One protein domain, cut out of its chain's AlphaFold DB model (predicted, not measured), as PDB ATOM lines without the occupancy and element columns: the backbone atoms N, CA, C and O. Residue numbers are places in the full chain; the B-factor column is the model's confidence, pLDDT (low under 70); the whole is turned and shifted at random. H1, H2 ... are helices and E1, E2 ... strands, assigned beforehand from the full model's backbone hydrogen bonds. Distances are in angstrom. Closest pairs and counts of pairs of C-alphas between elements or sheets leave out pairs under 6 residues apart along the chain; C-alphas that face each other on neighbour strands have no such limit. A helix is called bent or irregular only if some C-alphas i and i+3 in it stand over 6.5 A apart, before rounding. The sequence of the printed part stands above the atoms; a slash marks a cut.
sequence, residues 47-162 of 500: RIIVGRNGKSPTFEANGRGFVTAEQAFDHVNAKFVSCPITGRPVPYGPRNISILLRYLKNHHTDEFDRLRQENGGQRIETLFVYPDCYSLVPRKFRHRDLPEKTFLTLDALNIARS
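What this domain is: This is residues 47 to 162 of the 500 residues of an uncharacterized protein of viral metagenome (UniProt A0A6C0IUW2). Small units follow one another along an elongated, loose model: at one end a three-stranded sheet with H1 over one face, then the hairpin E4 and E5 with H2 beside E5 and H3 joined to H2 at a corner, and at the far end H4. Residues 119 to 153, without a named element, run between H3 and H4. The 116 printed residues include the order E1 E2 E3 H1 E4 E5 H2 H3 H4; the class is mixed, both sheets are antiparallel, the radius of gyration of the C-alphas is 17.5 A, and the spans are 60 by 34 by 22 A.

Where its parts are: E1 is residues 47 to 49, beginning at C-alpha 47 (48.263, -34.077, 30.582); E2 is 58 to 61 and E3 64 to 66. H1, 69 to 75, is 9.9 A long. E4 is 79 to 82 and E5 89 to 92. H2, 94 to 107, is 20.5 A long and irregular: C-alphas 95 and 98 are 7.5 A apart. H3, 109 to 118, measures 14.1 A; H4, 154 to 162, measures 12.2 A and ends at C-alpha 162 (46.339, 12.426, 28.543).

How they stand to each other: E1, E2 and E3 form a meander, each strand the antiparallel neighbour of the one before; N 49 and O 58 are 2.8 A apart, N 66 and O 59 2.7 A. H1 is on this sheet at a height of 8.4 A, over E2 and, only just, E3, with 3 C-alphas there. In the antiparallel hairpin E4 and E5, N 90 and O 81 are 2.8 A apart. The closest C-alphas of E5 and H2, Val 90 and Leu 100, are 7.2 A apart. H2 touches H3 with residues 101 to 105 alone, at a steep tilt of 52 degrees, opposite ways; the closest C-alphas, Leu 104 and Phe 112, are 5.4 A apart. H4 is apart from H2 and H3. Every O i to N i+4 pair is within hydrogen-bond range in H1, H3 and H4, and 8 of 10 in H2.

The domain as a whole: The two farthest C-alphas, Asn 53 and Ser 162, are 61.2 A apart. The link from H3 to H4 is long; in it residues 128 to 129 pair with 134 to 135, and 141 to 142 with 150 to 151, antiparallel. The printed part has no cut, and no printed residue is under 70 in pLDDT.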
ATOM      1  N   ARG A  47      48.023 -33.300  31.806       93.62
ATOM      2  CA  ARG A  47      48.263 -34.077  30.582       93.62
ATOM      3  C   ARG A  47      46.977 -34.722  30.088       93.62
ATOM      4  O   ARG A  47      46.164 -35.166  30.888       93.62
ATOM      5  N   ILE A  48      46.810 -34.809  28.772       93.44
ATOM      6  CA  ILE A  48      45.722 -35.591  28.176       93.44
ATOM      7  C   ILE A  48      46.161 -37.047  28.077       93.44
ATOM      8  O   ILE A  48      47.202 -37.356  27.496       93.44
ATOM      9  N   ILE A  49      45.336 -37.941  28.606       93.00
ATOM     10  CA  ILE A  49      45.384 -39.369  28.332       93.00
ATOM     11  C   ILE A  49      44.371 -39.642  27.222       93.00
ATOM     12  O   ILE A  49      43.155 -39.615  27.435       93.00
ATOM     13  N   VAL A  50      44.875 -39.911  26.020       91.25
ATOM     14  CA  VAL A  50      44.031 -40.318  24.893       91.25
ATOM     15  C   VAL A  50      43.421 -41.681  25.224       91.25
ATOM     16  O   VAL A  50      44.145 -42.654  25.454       91.25
ATOM     17  N   GLY A  51      42.090 -41.747  25.285       85.94
ATOM     18  CA  GLY A  51      41.380 -42.988  25.561       85.94
ATOM     19  C   GLY A  51      41.660 -44.024  24.474       85.94
ATOM     20  O   GLY A  51      41.496 -43.759  23.285       85.94
ATOM     21  N   ARG A  52      42.087 -45.231  24.864       84.88
ATOM     22  CA  ARG A  52      42.096 -46.381  23.947       84.88
ATOM     23  C   ARG A  52      40.664 -46.906  23.797       84.88
ATOM     24  O   ARG A  52      39.902 -46.897  24.763       84.88
ATOM     25  N   ASN A  53      40.328 -47.397  22.603       87.19
ATOM     26  CA  ASN A  53      39.044 -48.032  22.259       87.19
ATOM     27  C   ASN A  53      37.844 -47.067  22.194       87.19
ATOM     28  O   ASN A  53      36.777 -47.375  22.717       87.19
ATOM     29  N   GLY A  54      38.018 -45.885  21.592       85.06
ATOM     30  CA  GLY A  54      36.916 -44.934  21.367       85.06
ATOM     31  C   GLY A  54      36.400 -44.237  22.629       85.06
ATOM     32  O   GLY A  54      35.417 -43.505  22.568       85.06
ATOM     33  N   LYS A  55      37.057 -44.438  23.778       86.19
ATOM     34  CA  LYS A  55      36.760 -43.682  24.997       86.19
ATOM     35  C   LYS A  55      37.200 -42.233  24.819       86.19
ATOM     36  O   LYS A  55      38.272 -41.975  24.269       86.19
ATOM     37  N   SER A  56      36.387 -41.304  25.314       86.56
ATOM     38  CA  SER A  56      36.722 -39.883  25.340       86.56
ATOM     39  C   SER A  56      38.079 -39.654  26.024       86.56
ATOM     40  O   SER A  56      38.429 -40.393  26.955       86.56
ATOM     41  N   PRO A  57      38.871 -38.665  25.572       89.94
ATOM     42  CA  PRO A  57      40.114 -38.305  26.243       89.94
ATOM     43  C   PRO A  57      39.831 -37.968  27.711       89.94
ATOM     44  O   PRO A  57      38.842 -37.312  28.024       89.94
ATOM     45  N   THR A  58      40.699 -38.441  28.601       93.88
ATOM     46  CA  THR A  58      40.670 -38.091  30.029       93.88
ATOM     47  C   THR A  58      41.860 -37.196  30.336       93.88
ATOM     48  O   THR A  58      42.866 -37.219  29.627       93.88
ATOM     49  N   PHE A  59      41.752 -36.380  31.372       95.25
ATOM     50  CA  PHE A  59      42.806 -35.457  31.779       95.25
ATOM     51  C   PHE A  59      43.440 -35.984  33.051       95.25
ATOM     52  O   PHE A  59      42.742 -36.448  33.939       95.25
ATOM     53  N   GLU A  60      44.756 -35.936  33.166       95.00
ATOM     54  CA  GLU A  60      45.447 -36.332  34.383       95.00
ATOM     55  C   GLU A  60      46.232 -35.157  34.932       95.00
ATOM     56  O   GLU A  60      47.025 -34.543  34.216       95.00
ATOM     57  N   ALA A  61      46.022 -34.867  36.210       95.50
ATOM     58  CA  ALA A  61      46.737 -33.829  36.920       95.50
ATOM     59  C   ALA A  61      47.236 -34.363  38.262       95.50
ATOM     60  O   ALA A  61      46.469 -34.945  39.028       95.50
ATOM     61  N   ASN A  62      48.537 -34.212  38.532       93.56
ATOM     62  CA  ASN A  62      49.190 -34.738  39.741       93.56
ATOM     63  C   ASN A  62      48.879 -36.224  40.038       93.56
ATOM     64  O   ASN A  62      48.717 -36.616  41.192       93.56
ATOM     65  N   GLY A  63      48.770 -37.061  38.999       93.81
ATOM     66  CA  GLY A  63      48.483 -38.494  39.151       93.81
ATOM     67  C   GLY A  63      47.001 -38.849  39.327       93.81
ATOM     68  O   GLY A  63      46.673 -40.024  39.480       93.81
ATOM     69  N   ARG A  64      46.093 -37.864  39.328       95.81
ATOM     70  CA  ARG A  64      44.640 -38.083  39.394       95.81
ATOM     71  C   ARG A  64      44.011 -37.892  38.023       95.81
ATOM     72  O   ARG A  64      44.314 -36.913  37.349       95.81
ATOM     73  N   GLY A  65      43.143 -38.821  37.624       95.56
ATOM     74  CA  GLY A  65      42.355 -38.732  36.396       95.56
ATOM     75  C   GLY A  65      41.079 -37.907  36.588       95.56
ATOM     76  O   GLY A  65      40.415 -38.015  37.616       95.56
ATOM     77  N   PHE A  66      40.733 -37.123  35.577       95.81
ATOM     78  CA  PHE A  66      39.594 -36.218  35.495       95.81
ATOM     79  C   PHE A  66      38.873 -36.437  34.167       95.81
ATOM     80  O   PHE A  66      39.491 -36.749  33.145       95.81
ATOM     81  N   VAL A  67      37.550 -36.282  34.188       93.00
ATOM     82  CA  VAL A  67      36.710 -36.498  33.002       93.00
ATOM     83  C   VAL A  67      36.767 -35.286  32.071       93.00
ATOM     84  O   VAL A  67      36.791 -35.459  30.857       93.00
ATOM     85  N   THR A  68      36.842 -34.073  32.627       92.69
ATOM     86  CA  THR A  68      36.892 -32.824  31.854       92.69
ATOM     87  C   THR A  68      38.170 -32.031  32.132       92.69
ATOM     88  O   THR A  68      38.840 -32.232  33.151       92.69
ATOM     89  N   ALA A  69      38.525 -31.138  31.206       91.69
ATOM     90  CA  ALA A  69      39.723 -30.311  31.316       91.69
ATOM     91  C   ALA A  69      39.608 -29.320  32.481       91.69
ATOM     92  O   ALA A  69      40.568 -29.124  33.219       91.69
ATOM     93  N   GLU A  70      38.418 -28.756  32.682       91.25
ATOM     94  CA  GLU A  70      38.120 -27.755  33.707       91.25
ATOM     95  C   GLU A  70      38.364 -28.321  35.107       91.25
ATOM     96  O   GLU A  70      39.057 -27.703  35.907       91.25
ATOM     97  N   GLN A  71      37.920 -29.556  35.369       94.06
ATOM     98  CA  GLN A  71      38.177 -30.231  36.646       94.06
ATOM     99  C   GLN A  71      39.677 -30.430  36.903       94.06
ATOM    100  O   GLN A  71      40.149 -30.264  38.029       94.06
ATOM    101  N   ALA A  72      40.438 -30.780  35.861       93.81
ATOM    102  CA  ALA A  72      41.885 -30.923  35.967       93.81
ATOM    103  C   ALA A  72      42.573 -29.569  36.205       93.81
ATOM    104  O   ALA A  72      43.526 -29.495  36.982       93.81
ATOM    105  N   PHE A  73      42.087 -28.500  35.566       93.88
ATOM    106  CA  PHE A  73      42.588 -27.136  35.723       93.88
ATOM    107  C   PHE A  73      42.338 -26.589  37.131       93.88
ATOM    108  O   PHE A  73      43.269 -26.070  37.754       93.88
ATOM    109  N   ASP A  74      41.128 -26.777  37.656       92.12
ATOM    110  CA  ASP A  74      40.757 -26.401  39.021       92.12
ATOM    111  C   ASP A  74      41.607 -27.160  40.044       92.12
ATOM    112  O   ASP A  74      42.097 -26.578  41.014       92.12
ATOM    113  N   HIS A  75      41.872 -28.448  39.795       94.50
ATOM    114  CA  HIS A  75      42.692 -29.267  40.685       94.50
ATOM    115  C   HIS A  75      44.135 -28.761  40.823       94.50
ATOM    116  O   HIS A  75      44.707 -28.821  41.912       94.50
ATOM    117  N   VAL A  76      44.734 -28.251  39.742       93.50
ATOM    118  CA  VAL A  76      46.087 -27.661  39.781       93.50
ATOM    119  C   VAL A  76      46.079 -26.177  40.145       93.50
ATOM    120  O   VAL A  76      47.143 -25.556  40.173       93.50
ATOM    121  N   ASN A  77      44.901 -25.607  40.429       93.62
ATOM    122  CA  ASN A  77      44.705 -24.177  40.651       93.62
ATOM    123  C   ASN A  77      45.318 -23.341  39.509       93.62
ATOM    124  O   ASN A  77      46.009 -22.339  39.736       93.62
ATOM    125  N   ALA A  78      45.136 -23.807  38.268       93.00
ATOM    126  CA  ALA A  78      45.638 -23.114  37.093       93.00
ATOM    127  C   ALA A  78      44.836 -21.836  36.889       93.00
ATOM    128  O   ALA A  78      43.618 -21.854  36.740       93.00
ATOM    129  N   LYS A  79      45.544 -20.712  36.854       93.44
ATOM    130  CA  LYS A  79      44.931 -19.426  36.565       93.44
ATOM    131  C   LYS A  79      45.083 -19.126  35.078       93.44
ATOM    132  O   LYS A  79      46.168 -19.291  34.517       93.44
ATOM    133  N   PHE A  80      44.002 -18.670  34.460       94.06
ATOM    134  CA  PHE A  80      43.964 -18.312  33.047       94.06
ATOM    135  C   PHE A  80      43.794 -16.805  32.888       94.06
ATOM    136  O   PHE A  80      43.136 -16.154  33.699       94.06
ATOM    137  N   VAL A  81      44.426 -16.260  31.855       93.62
ATOM    138  CA  VAL A  81      44.260 -14.875  31.397       93.62
ATOM    139  C   VAL A  81      43.946 -14.932  29.907       93.62
ATOM    140  O   VAL A  81      44.410 -15.838  29.216       93.62
ATOM    141  N   SER A  82      43.137 -14.003  29.407       94.50
ATOM    142  CA  SER A  82      42.877 -13.893  27.972       94.50
ATOM    143  C   SER A  82      44.150 -13.474  27.238       94.50
ATOM    144  O   SER A  82      44.821 -12.528  27.637       94.50
ATOM    145  N   CYS A  83      44.490 -14.186  26.168       95.19
ATOM    146  CA  CYS A  83      45.579 -13.836  25.273       95.19
ATOM    147  C   CYS A  83      45.322 -12.430  24.711       95.19
ATOM    148  O   CYS A  83      44.262 -12.232  24.117       95.19
ATOM    149  N   PRO A  84      46.273 -11.492  24.811       94.06
ATOM    150  CA  PRO A  84      46.099 -10.134  24.296       94.06
ATOM    151  C   PRO A  84      45.902 -10.078  22.774       94.06
ATOM    152  O   PRO A  84      45.317  -9.131  22.266       94.06
ATOM    153  N   ILE A  85      46.354 -11.100  22.039       95.00
ATOM    154  CA  ILE A  85      46.267 -11.138  20.571       95.00
ATOM    155  C   ILE A  85      44.971 -11.812  20.098       95.00
ATOM    156  O   ILE A  85      44.361 -11.384  19.127       95.00
ATOM    157  N   THR A  86      44.540 -12.890  20.762       93.94
ATOM    158  CA  THR A  86      43.432 -13.743  20.279       93.94
ATOM    159  C   THR A  86      42.215 -13.770  21.192       93.94
ATOM    160  O   THR A  86      41.237 -14.438  20.871       93.94
ATOM    161  N   GLY A  87      42.282 -13.154  22.374       94.19
ATOM    162  CA  GLY A  87      41.269 -13.272  23.429       94.19
ATOM    163  C   GLY A  87      41.188 -14.660  24.081       94.19
ATOM    164  O   GLY A  87      40.430 -14.867  25.025       94.19
ATOM    165  N   ARG A  88      41.976 -15.631  23.609       91.75
ATOM    166  CA  ARG A  88      41.907 -17.032  24.033       91.75
ATOM    167  C   ARG A  88      42.443 -17.231  25.454       91.75
ATOM    168  O   ARG A  88      43.505 -16.695  25.745       91.75
ATOM    169  N   PRO A  89      41.817 -18.045  26.320       92.94
ATOM    170  CA  PRO A  89      42.359 -18.311  27.649       92.94
ATOM    171  C   PRO A  89      43.707 -19.038  27.554       92.94
ATOM    172  O   PRO A  89      43.806 -20.130  26.990       92.94
ATOM    173  N   VAL A  90      44.747 -18.431  28.124       94.56
ATOM    174  CA  VAL A  90      46.092 -19.003  28.233       94.56
ATOM    175  C   VAL A  90      46.463 -19.190  29.706       94.56
ATOM    176  O   VAL A  90      46.165 -18.319  30.531       94.56
ATOM    177  N   PRO A  91      47.089 -20.319  30.082       93.88
ATOM    178  CA  PRO A  91      47.517 -20.535  31.456       93.88
ATOM    179  C   PRO A  91      48.672 -19.585  31.787       93.88
ATOM    180  O   PRO A  91      49.663 -19.529  31.056       93.88
ATOM    181  N   TYR A  92      48.577 -18.864  32.906       90.56
ATOM    182  CA  TYR A  92      49.646 -17.978  33.370       90.56
ATOM    183  C   TYR A  92      50.320 -18.508  34.639       90.56
ATOM    184  O   TYR A  92      49.798 -19.372  35.346       90.56
ATOM    185  N   GLY A  93      51.528 -18.011  34.909       91.62
ATOM    186  CA  GLY A  93      52.339 -18.380  36.069       91.62
ATOM    187  C   GLY A  93      53.682 -19.018  35.692       91.62
ATOM    188  O   GLY A  93      53.852 -19.504  34.573       91.62
ATOM    189  N   PRO A  94      54.646 -19.053  36.630       92.19
ATOM    190  CA  PRO A  94      56.037 -19.414  36.346       92.19
ATOM    191  C   PRO A  94      56.203 -20.841  35.812       92.19
ATOM    192  O   PRO A  94      57.078 -21.103  34.993       92.19
ATOM    193  N   ARG A  95      55.325 -21.769  36.214       93.50
ATOM    194  CA  ARG A  95      55.352 -23.159  35.730       93.50
ATOM    195  C   ARG A  95      54.890 -23.308  34.282       93.50
ATOM    196  O   ARG A  95      55.259 -24.286  33.642       93.50
ATOM    197  N   ASN A  96      54.101 -22.365  33.766       93.94
ATOM    198  CA  ASN A  96      53.447 -22.457  32.456       93.94
ATOM    199  C   ASN A  96      54.210 -21.721  31.342       93.94
ATOM    200  O   ASN A  96      53.815 -21.791  30.179       93.94
ATOM    201  N   ILE A  97      55.332 -21.064  31.665       94.94
ATOM    202  CA  ILE A  97      56.090 -20.224  30.722       94.94
ATOM    203  C   ILE A  97      56.515 -21.009  29.481       94.94
ATOM    204  O   ILE A  97      56.335 -20.538  28.364       94.94
ATOM    205  N   SER A  98      57.006 -22.242  29.632       94.75
ATOM    206  CA  SER A  98      57.424 -23.052  28.480       94.75
ATOM    207  C   SER A  98      56.277 -23.398  27.528       94.75
ATOM    208  O   SER A  98      56.500 -23.538  26.327       94.75
ATOM    209  N   ILE A  99      55.062 -23.564  28.057       93.81
ATOM    210  CA  ILE A  99      53.873 -23.870  27.253       93.81
ATOM    211  C   ILE A  99      53.421 -22.618  26.519       93.81
ATOM    212  O   ILE A  99      53.178 -22.678  25.316       93.81
ATOM    213  N   LEU A 100      53.395 -21.485  27.218       95.31
ATOM    214  CA  LEU A 100      53.055 -20.202  26.628       95.31
ATOM    215  C   LEU A 100      54.044 -19.802  25.524       95.31
ATOM    216  O   LEU A 100      53.624 -19.440  24.433       95.31
ATOM    217  N   LEU A 101      55.350 -19.965  25.747       95.94
ATOM    218  CA  LEU A 101      56.370 -19.709  24.726       95.94
ATOM    219  C   LEU A 101      56.220 -20.625  23.508       95.94
ATOM    220  O   LEU A 101      56.422 -20.182  22.382       95.94
ATOM    221  N   ARG A 102      55.839 -21.893  23.704       94.88
ATOM    222  CA  ARG A 102      55.549 -22.803  22.587       94.88
ATOM    223  C   ARG A 102      54.289 -22.381  21.829       94.88
ATOM    224  O   ARG A 102      54.275 -22.472  20.608       94.88
ATOM    225  N   TYR A 103      53.255 -21.927  22.536       94.88
ATOM    226  CA  TYR A 103      52.044 -21.381  21.924       94.88
ATOM    227  C   TYR A 103      52.363 -20.151  21.071       94.88
ATOM    228  O   TYR A 103      52.002 -20.131  19.898       94.88
ATOM    229  N   LEU A 104      53.097 -19.183  21.626       96.19
ATOM    230  CA  LEU A 104      53.527 -17.990  20.899       96.19
ATOM    231  C   LEU A 104      54.367 -18.371  19.681       96.19
ATOM    232  O   LEU A 104      54.028 -17.990  18.574       96.19
ATOM    233  N   LYS A 105      55.363 -19.245  19.839       96.38
ATOM    234  CA  LYS A 105      56.186 -19.705  18.713       96.38
ATOM    235  C   LYS A 105      55.379 -20.349  17.575       96.38
ATOM    236  O   LYS A 105      55.782 -20.251  16.424       96.38
ATOM    237  N   ASN A 106      54.278 -21.035  17.881       95.12
ATOM    238  CA  ASN A 106      53.490 -21.756  16.878       95.12
ATOM    239  C   ASN A 106      52.368 -20.916  16.248       95.12
ATOM    240  O   ASN A 106      51.947 -21.226  15.138       95.12
ATOM    241  N   HIS A 107      51.841 -19.920  16.965       94.19
ATOM    242  CA  HIS A 107      50.645 -19.176  16.545       94.19
ATOM    243  C   HIS A 107      50.862 -17.668  16.394       94.19
ATOM    244  O   HIS A 107      50.084 -17.035  15.694       94.19
ATOM    245  N   HIS A 108      51.889 -17.118  17.041       96.00
ATOM    246  CA  HIS A 108      52.224 -15.691  17.101       96.00
ATOM    247  C   HIS A 108      53.743 -15.529  16.990       96.00
ATOM    248  O   HIS A 108      54.401 -15.083  17.935       96.00
ATOM    249  N   THR A 109      54.306 -15.986  15.867       96.25
ATOM    250  CA  THR A 109      55.760 -16.006  15.621       96.25
ATOM    251  C   THR A 109      56.385 -14.638  15.833       96.25
ATOM    252  O   THR A 109      57.400 -14.540  16.512       96.25
ATOM    253  N   ASP A 110      55.714 -13.593  15.361       96.88
ATOM    254  CA  ASP A 110      56.223 -12.224  15.394       96.88
ATOM    255  C   ASP A 110      56.344 -11.720  16.837       96.88
ATOM    256  O   ASP A 110      57.367 -11.165  17.233       96.88
ATOM    257  N   GLU A 111      55.343 -12.010  17.676       97.56
ATOM    258  CA  GLU A 111      55.372 -11.665  19.100       97.56
ATOM    259  C   GLU A 111      56.420 -12.492  19.860       97.56
ATOM    260  O   GLU A 111      57.099 -11.986  20.756       97.56
ATOM    261  N   PHE A 112      56.585 -13.770  19.503       97.81
ATOM    262  CA  PHE A 112      57.635 -14.611  20.077       97.81
ATOM    263  C   PHE A 112      59.034 -14.084  19.733       97.81
ATOM    264  O   PHE A 112      59.893 -14.013  20.618       97.81
ATOM    265  N   ASP A 113      59.262 -13.703  18.479       97.44
ATOM    266  CA  ASP A 113      60.543 -13.183  18.015       97.44
ATOM    267  C   ASP A 113      60.825 -11.796  18.601       97.44
ATOM    268  O   ASP A 113      61.945 -11.565  19.060       97.44
ATOM    269  N   ARG A 114      59.809 -10.929  18.731       97.75
ATOM    270  CA  ARG A 114      59.897  -9.652  19.461       97.75
ATOM    271  C   ARG A 114      60.356  -9.863  20.902       97.75
ATOM    272  O   ARG A 114      61.361  -9.292  21.318       97.75
ATOM    273  N   LEU A 115      59.686 -10.741  21.653       97.94
ATOM    274  CA  LEU A 115      60.066 -11.064  23.036       97.94
ATOM    275  C   LEU A 115      61.471 -11.672  23.116       97.94
ATOM    276  O   LEU A 115      62.210 -11.444  24.072       97.94
ATOM    277  N   ARG A 116      61.868 -12.470  22.123       97.81
ATOM    278  CA  ARG A 116      63.206 -13.059  22.085       97.81
ATOM    279  C   ARG A 116      64.280 -12.007  21.814       97.81
ATOM    280  O   ARG A 116      65.339 -12.075  22.436       97.81
ATOM    281  N   GLN A 117      64.016 -11.053  20.925       97.62
ATOM    282  CA  GLN A 117      64.899  -9.920  20.649       97.62
ATOM    283  C   GLN A 117      65.019  -8.999  21.870       97.62
ATOM    284  O   GLN A 117      66.138  -8.676  22.263       97.62
ATOM    285  N   GLU A 118      63.906  -8.671  22.538       96.81
ATOM    286  CA  GLU A 118      63.902  -7.905  23.797       96.81
ATOM    287  C   GLU A 118      64.740  -8.582  24.894       96.81
ATOM    288  O   GLU A 118      65.382  -7.909  25.698       96.81
ATOM    289  N   ASN A 119      64.788  -9.919  24.906       97.56
ATOM    290  CA  ASN A 119      65.616 -10.699  25.827       97.56
ATOM    291  C   ASN A 119      67.068 -10.904  25.338       97.56
ATOM    292  O   ASN A 119      67.754 -11.826  25.787       97.56
ATOM    293  N   GLY A 120      67.534 -10.130  24.351       97.38
ATOM    294  CA  GLY A 120      68.885 -10.245  23.793       97.38
ATOM    295  C   GLY A 120      69.174 -11.601  23.138       97.38
ATOM    296  O   GLY A 120      70.295 -12.102  23.200       97.38
ATOM    297  N   GLY A 121      68.152 -12.260  22.584       96.31
ATOM    298  CA  GLY A 121      68.257 -13.589  21.974       96.31
ATOM    299  C   GLY A 121      68.330 -14.755  22.969       96.31
ATOM    300  O   GLY A 121      68.307 -15.917  22.540       96.31
ATOM    301  N   GLN A 122      68.396 -14.477  24.276       97.25
ATOM    302  CA  GLN A 122      68.504 -15.488  25.324       97.25
ATOM    303  C   GLN A 122      67.175 -16.214  25.566       97.25
ATOM    304  O   GLN A 122      66.093 -15.777  25.163       97.25
ATOM    305  N   ARG A 123      67.246 -17.354  26.262       96.69
ATOM    306  CA  ARG A 123      66.057 -18.107  26.669       96.69
ATOM    307  C   ARG A 123      65.202 -17.257  27.615       96.69
ATOM    308  O   ARG A 123      65.693 -16.793  28.635       96.69
ATOM    309  N   ILE A 124      63.920 -17.100  27.290       97.69
ATOM    310  CA  ILE A 124      62.961 -16.367  28.124       97.69
ATOM    311  C   ILE A 124      62.633 -17.210  29.364       97.69
ATOM    312  O   ILE A 124      62.011 -18.272  29.257       97.69
ATOM    313  N   GLU A 125      63.076 -16.753  30.535       96.81
ATOM    314  CA  GLU A 125      62.833 -17.419  31.825       96.81
ATOM    315  C   GLU A 125      61.585 -16.895  32.537       96.81
ATOM    316  O   GLU A 125      60.925 -17.645  33.254       96.81
ATOM    317  N   THR A 126      61.242 -15.626  32.315       96.44
ATOM    318  CA  THR A 126      60.095 -14.944  32.919       96.44
ATOM    319  C   THR A 126      59.247 -14.296  31.839       96.44
ATOM    320  O   THR A 126      59.756 -13.543  31.016       96.44
ATOM    321  N   LEU A 127      57.943 -14.574  31.856       96.88
ATOM    322  CA  LEU A 127      56.983 -13.966  30.944       96.88
ATOM    323  C   LEU A 127      55.726 -13.579  31.719       96.88
ATOM    324  O   LEU A 127      55.104 -14.419  32.373       96.88
ATOM    325  N   PHE A 128      55.371 -12.302  31.646       96.00
ATOM    326  CA  PHE A 128      54.164 -11.746  32.233       96.00
ATOM    327  C   PHE A 128      53.112 -11.565  31.139       96.00
ATOM    328  O   PHE A 128      53.413 -11.074  30.051       96.00
ATOM    329  N   VAL A 129      51.883 -11.980  31.442       95.75
ATOM    330  CA  VAL A 129      50.731 -11.861  30.542       95.75
ATOM    331  C   VAL A 129      49.828 -10.765  31.078       95.75
ATOM    332  O   VAL A 129      49.353 -10.858  32.214       95.75
ATOM    333  N   TYR A 130      49.601  -9.743  30.264       94.56
ATOM    334  CA  TYR A 130      48.649  -8.672  30.526       94.56
ATOM    335  C   TYR A 130      47.515  -8.732  29.495       94.56
ATOM    336  O   TYR A 130      47.684  -9.367  28.452       94.56
ATOM    337  N   PRO A 131      46.358  -8.100  29.766       91.50
ATOM    338  CA  PRO A 131      45.247  -8.095  28.817       91.50
ATOM    339  C   PRO A 131      45.598  -7.417  27.486       91.50
ATOM    340  O   PRO A 131      45.006  -7.748  26.468       91.50
ATOM    341  N   ASP A 132      46.575  -6.506  27.492       92.31
ATOM    342  CA  ASP A 132      47.013  -5.727  26.336       92.31
ATOM    343  C   ASP A 132      48.277  -6.266  25.652       92.31
ATOM    344  O   ASP A 132      48.503  -5.974  24.481       92.31
ATOM    345  N   CYS A 133      49.130  -7.028  26.346       94.50
ATOM    346  CA  CYS A 133      50.402  -7.482  25.777       94.50
ATOM    347  C   CYS A 133      51.093  -8.596  26.578       94.50
ATOM    348  O   CYS A 133      50.754  -8.898  27.727       94.50
ATOM    349  N   TYR A 134      52.143  -9.162  25.980       96.69
ATOM    350  CA  TYR A 134      53.154  -9.936  26.689       96.69
ATOM    351  C   TYR A 134      54.346  -9.046  27.053       96.69
ATOM    352  O   TYR A 134      54.748  -8.168  26.286       96.69
ATOM    353  N   SER A 135      54.930  -9.259  28.233       96.19
ATOM    354  CA  SER A 135      56.119  -8.513  28.653       96.19
ATOM    355  C   SER A 135      57.075  -9.371  29.469       96.19
ATOM    356  O   SER A 135      56.659 -10.179  30.299       96.19
ATOM    357  N   LEU A 136      58.373  -9.159  29.264       96.81
ATOM    358  CA  LEU A 136      59.434  -9.780  30.059       96.81
ATOM    359  C   LEU A 136      59.589  -9.132  31.442       96.81
ATOM    360  O   LEU A 136      60.114  -9.754  32.365       96.81
ATOM    361  N   VAL A 137      59.109  -7.896  31.596       95.62
ATOM    362  CA  VAL A 137      59.257  -7.083  32.806       95.62
ATOM    363  C   VAL A 137      57.890  -6.903  33.473       95.62
ATOM    364  O   VAL A 137      56.887  -6.669  32.792       95.62
ATOM    365  N   PRO A 138      57.799  -6.992  34.811       94.88
ATOM    366  CA  PRO A 138      56.548  -6.723  35.501       94.88
ATOM    367  C   PRO A 138      56.131  -5.250  35.335       94.88
ATOM    368  O   PRO A 138      56.863  -4.339  35.726       94.88
ATOM    369  N   ARG A 139      54.926  -5.015  34.808       92.38
ATOM    370  CA  ARG A 139      54.283  -3.702  34.699       92.38
ATOM    371  C   ARG A 139      53.646  -3.358  36.041       92.38
ATOM    372  O   ARG A 139      52.777  -4.077  36.534       92.38
ATOM    373  N   LYS A 140      54.118  -2.277  36.661       90.88
ATOM    374  CA  LYS A 140      53.682  -1.857  38.004       90.88
ATOM    375  C   LYS A 140      52.475  -0.925  37.971       90.88
ATOM    376  O   LYS A 140      51.753  -0.839  38.960       90.88
ATOM    377  N   PHE A 141      52.258  -0.238  36.855       87.69
ATOM    378  CA  PHE A 141      51.272   0.827  36.756       87.69
ATOM    379  C   PHE A 141      50.033   0.333  36.008       87.69
ATOM    380  O   PHE A 141      50.127  -0.206  34.906       87.69
ATOM    381  N   ARG A 142      48.861   0.503  36.625       84.69
ATOM    382  CA  ARG A 142      47.555   0.215  36.018       84.69
ATOM    383  C   ARG A 142      46.750   1.501  35.956       84.69
ATOM    384  O   ARG A 142      46.727   2.249  36.933       84.69
ATOM    385  N   HIS A 143      46.088   1.739  34.831       83.62
ATOM    386  CA  HIS A 143      45.178   2.869  34.706       83.62
ATOM    387  C   HIS A 143      43.831   2.514  35.337       83.62
ATOM    388  O   HIS A 143      43.300   1.431  35.102       83.62
ATOM    389  N   ARG A 144      43.269   3.416  36.150       83.62
ATOM    390  CA  ARG A 144      41.981   3.174  36.817       83.62
ATOM    391  C   ARG A 144      40.829   3.095  35.815       83.62
ATOM    392  O   ARG A 144      39.966   2.239  35.961       83.62
ATOM    393  N   ASP A 145      40.860   3.958  34.801       82.81
ATOM    394  CA  ASP A 145      39.779   4.081  33.815       82.81
ATOM    395  C   ASP A 145      39.995   3.215  32.562       82.81
ATOM    396  O   ASP A 145      39.099   3.090  31.739       82.81
ATOM    397  N   LEU A 146      41.173   2.593  32.421       82.31
ATOM    398  CA  LEU A 146      41.493   1.668  31.328       82.31
ATOM    399  C   LEU A 146      42.006   0.361  31.946       82.31
ATOM    400  O   LEU A 146      43.208   0.093  31.892       82.31
ATOM    401  N   PRO A 147      41.122  -0.438  32.578       79.88
ATOM    402  CA  PRO A 147      41.521  -1.639  33.314       79.88
ATOM    403  C   PRO A 147      42.195  -2.697  32.428       79.88
ATOM    404  O   PRO A 147      42.897  -3.570  32.936       79.88
ATOM    405  N   GLU A 148      42.005  -2.601  31.112       82.81
ATOM    406  CA  GLU A 148      42.598  -3.482  30.106       82.81
ATOM    407  C   GLU A 148      44.055  -3.127  29.778       82.81
ATOM    408  O   GLU A 148      44.779  -3.970  29.256       82.81
ATOM    409  N   LYS A 149      44.520  -1.913  30.113       84.75
ATOM    410  CA  LYS A 149      45.876  -1.452  29.786       84.75
ATOM    411  C   LYS A 149      46.777  -1.417  31.012       84.75
ATOM    412  O   LYS A 149      46.411  -0.934  32.089       84.75
ATOM    413  N   THR A 150      48.001  -1.895  30.838       87.62
ATOM    414  CA  THR A 150      49.036  -1.872  31.876       87.62
ATOM    415  C   THR A 150      50.286  -1.186  31.351       87.62
ATOM    416  O   THR A 150      50.569  -1.253  30.165       87.62
ATOM    417  N   PHE A 151      51.064  -0.521  32.206       90.44
ATOM    418  CA  PHE A 151      52.181   0.321  31.761       90.44
ATOM    419  C   PHE A 151      53.476  -0.005  32.514       90.44
ATOM    420  O   PHE A 151      53.465  -0.308  33.714       90.44
ATOM    421  N   LEU A 152      54.606   0.042  31.795       87.62
ATOM    422  CA  LEU A 152      55.942  -0.168  32.369       87.62
ATOM    423  C   LEU A 152      56.375   1.012  33.250       87.62
ATOM    424  O   LEU A 152      56.870   0.796  34.355       87.62
ATOM    425  N   THR A 153      56.173   2.240  32.770       90.19
ATOM    426  CA  THR A 153      56.601   3.480  33.429       90.19
ATOM    427  C   THR A 153      55.406   4.361  33.786       90.19
ATOM    428  O   THR A 153      54.323   4.235  33.205       90.19
ATOM    429  N   LEU A 154      55.604   5.254  34.760       86.62
ATOM    430  CA  LEU A 154      54.603   6.250  35.139       86.62
ATOM    431  C   LEU A 154      54.348   7.238  33.992       86.62
ATOM    432  O   LEU A 154      53.206   7.619  33.765       86.62
ATOM    433  N   ASP A 155      55.378   7.579  33.219       89.50
ATOM    434  CA  ASP A 155      55.242   8.490  32.081       89.50
ATOM    435  C   ASP A 155      54.378   7.882  30.976       89.50
ATOM    436  O   ASP A 155      53.476   8.544  30.476       89.50
ATOM    437  N   ALA A 156      54.546   6.589  30.670       88.56
ATOM    438  CA  ALA A 156      53.679   5.894  29.716       88.56
ATOM    439  C   ALA A 156      52.215   5.854  30.190       88.56
ATOM    440  O   ALA A 156      51.299   6.002  29.382       88.56
ATOM    441  N   LEU A 157      51.988   5.699  31.503       90.19
ATOM    442  CA  LEU A 157      50.653   5.822  32.090       90.19
ATOM    443  C   LEU A 157      50.104   7.247  31.926       90.19
ATOM    444  O   LEU A 157      48.943   7.397  31.561       90.19
ATOM    445  N   ASN A 158      50.910   8.275  32.196       87.44
ATOM    446  CA  ASN A 158      50.496   9.676  32.106       87.44
ATOM    447  C   ASN A 158      50.190  10.088  30.661       87.44
ATOM    448  O   ASN A 158      49.173  10.737  30.435       87.44
ATOM    449  N   ILE A 159      50.993   9.642  29.691       88.12
ATOM    450  CA  ILE A 159      50.752   9.850  28.255       88.12
ATOM    451  C   ILE A 159      49.465   9.144  27.819       88.12
ATOM    452  O   ILE A 159      48.625   9.719  27.129       88.12
ATOM    453  N   ALA A 160      49.261   7.893  28.241       86.44
ATOM    454  CA  ALA A 160      48.023   7.185  27.938       86.44
ATOM    455  C   ALA A 160      46.810   7.845  28.605       86.44
ATOM    456  O   ALA A 160      45.733   7.885  28.013       86.44
ATOM    457  N   ARG A 161      46.986   8.394  29.811       84.50
ATOM    458  CA  ARG A 161      45.955   9.146  30.518       84.50
ATOM    459  C   ARG A 161      45.599  10.421  29.767       84.50
ATOM    460  O   ARG A 161      44.415  10.626  29.520       84.50
ATOM    461  N   SER A 162      46.581  11.215  29.336       84.25
ATOM    462  CA  SER A 162      46.339  12.426  28.543       84.25
ATOM    463  C   SER A 162      45.707  12.114  27.188       84.25
ATOM    464  O   SER A 162      44.829  12.847  26.756       84.25
TER     465      SER A 162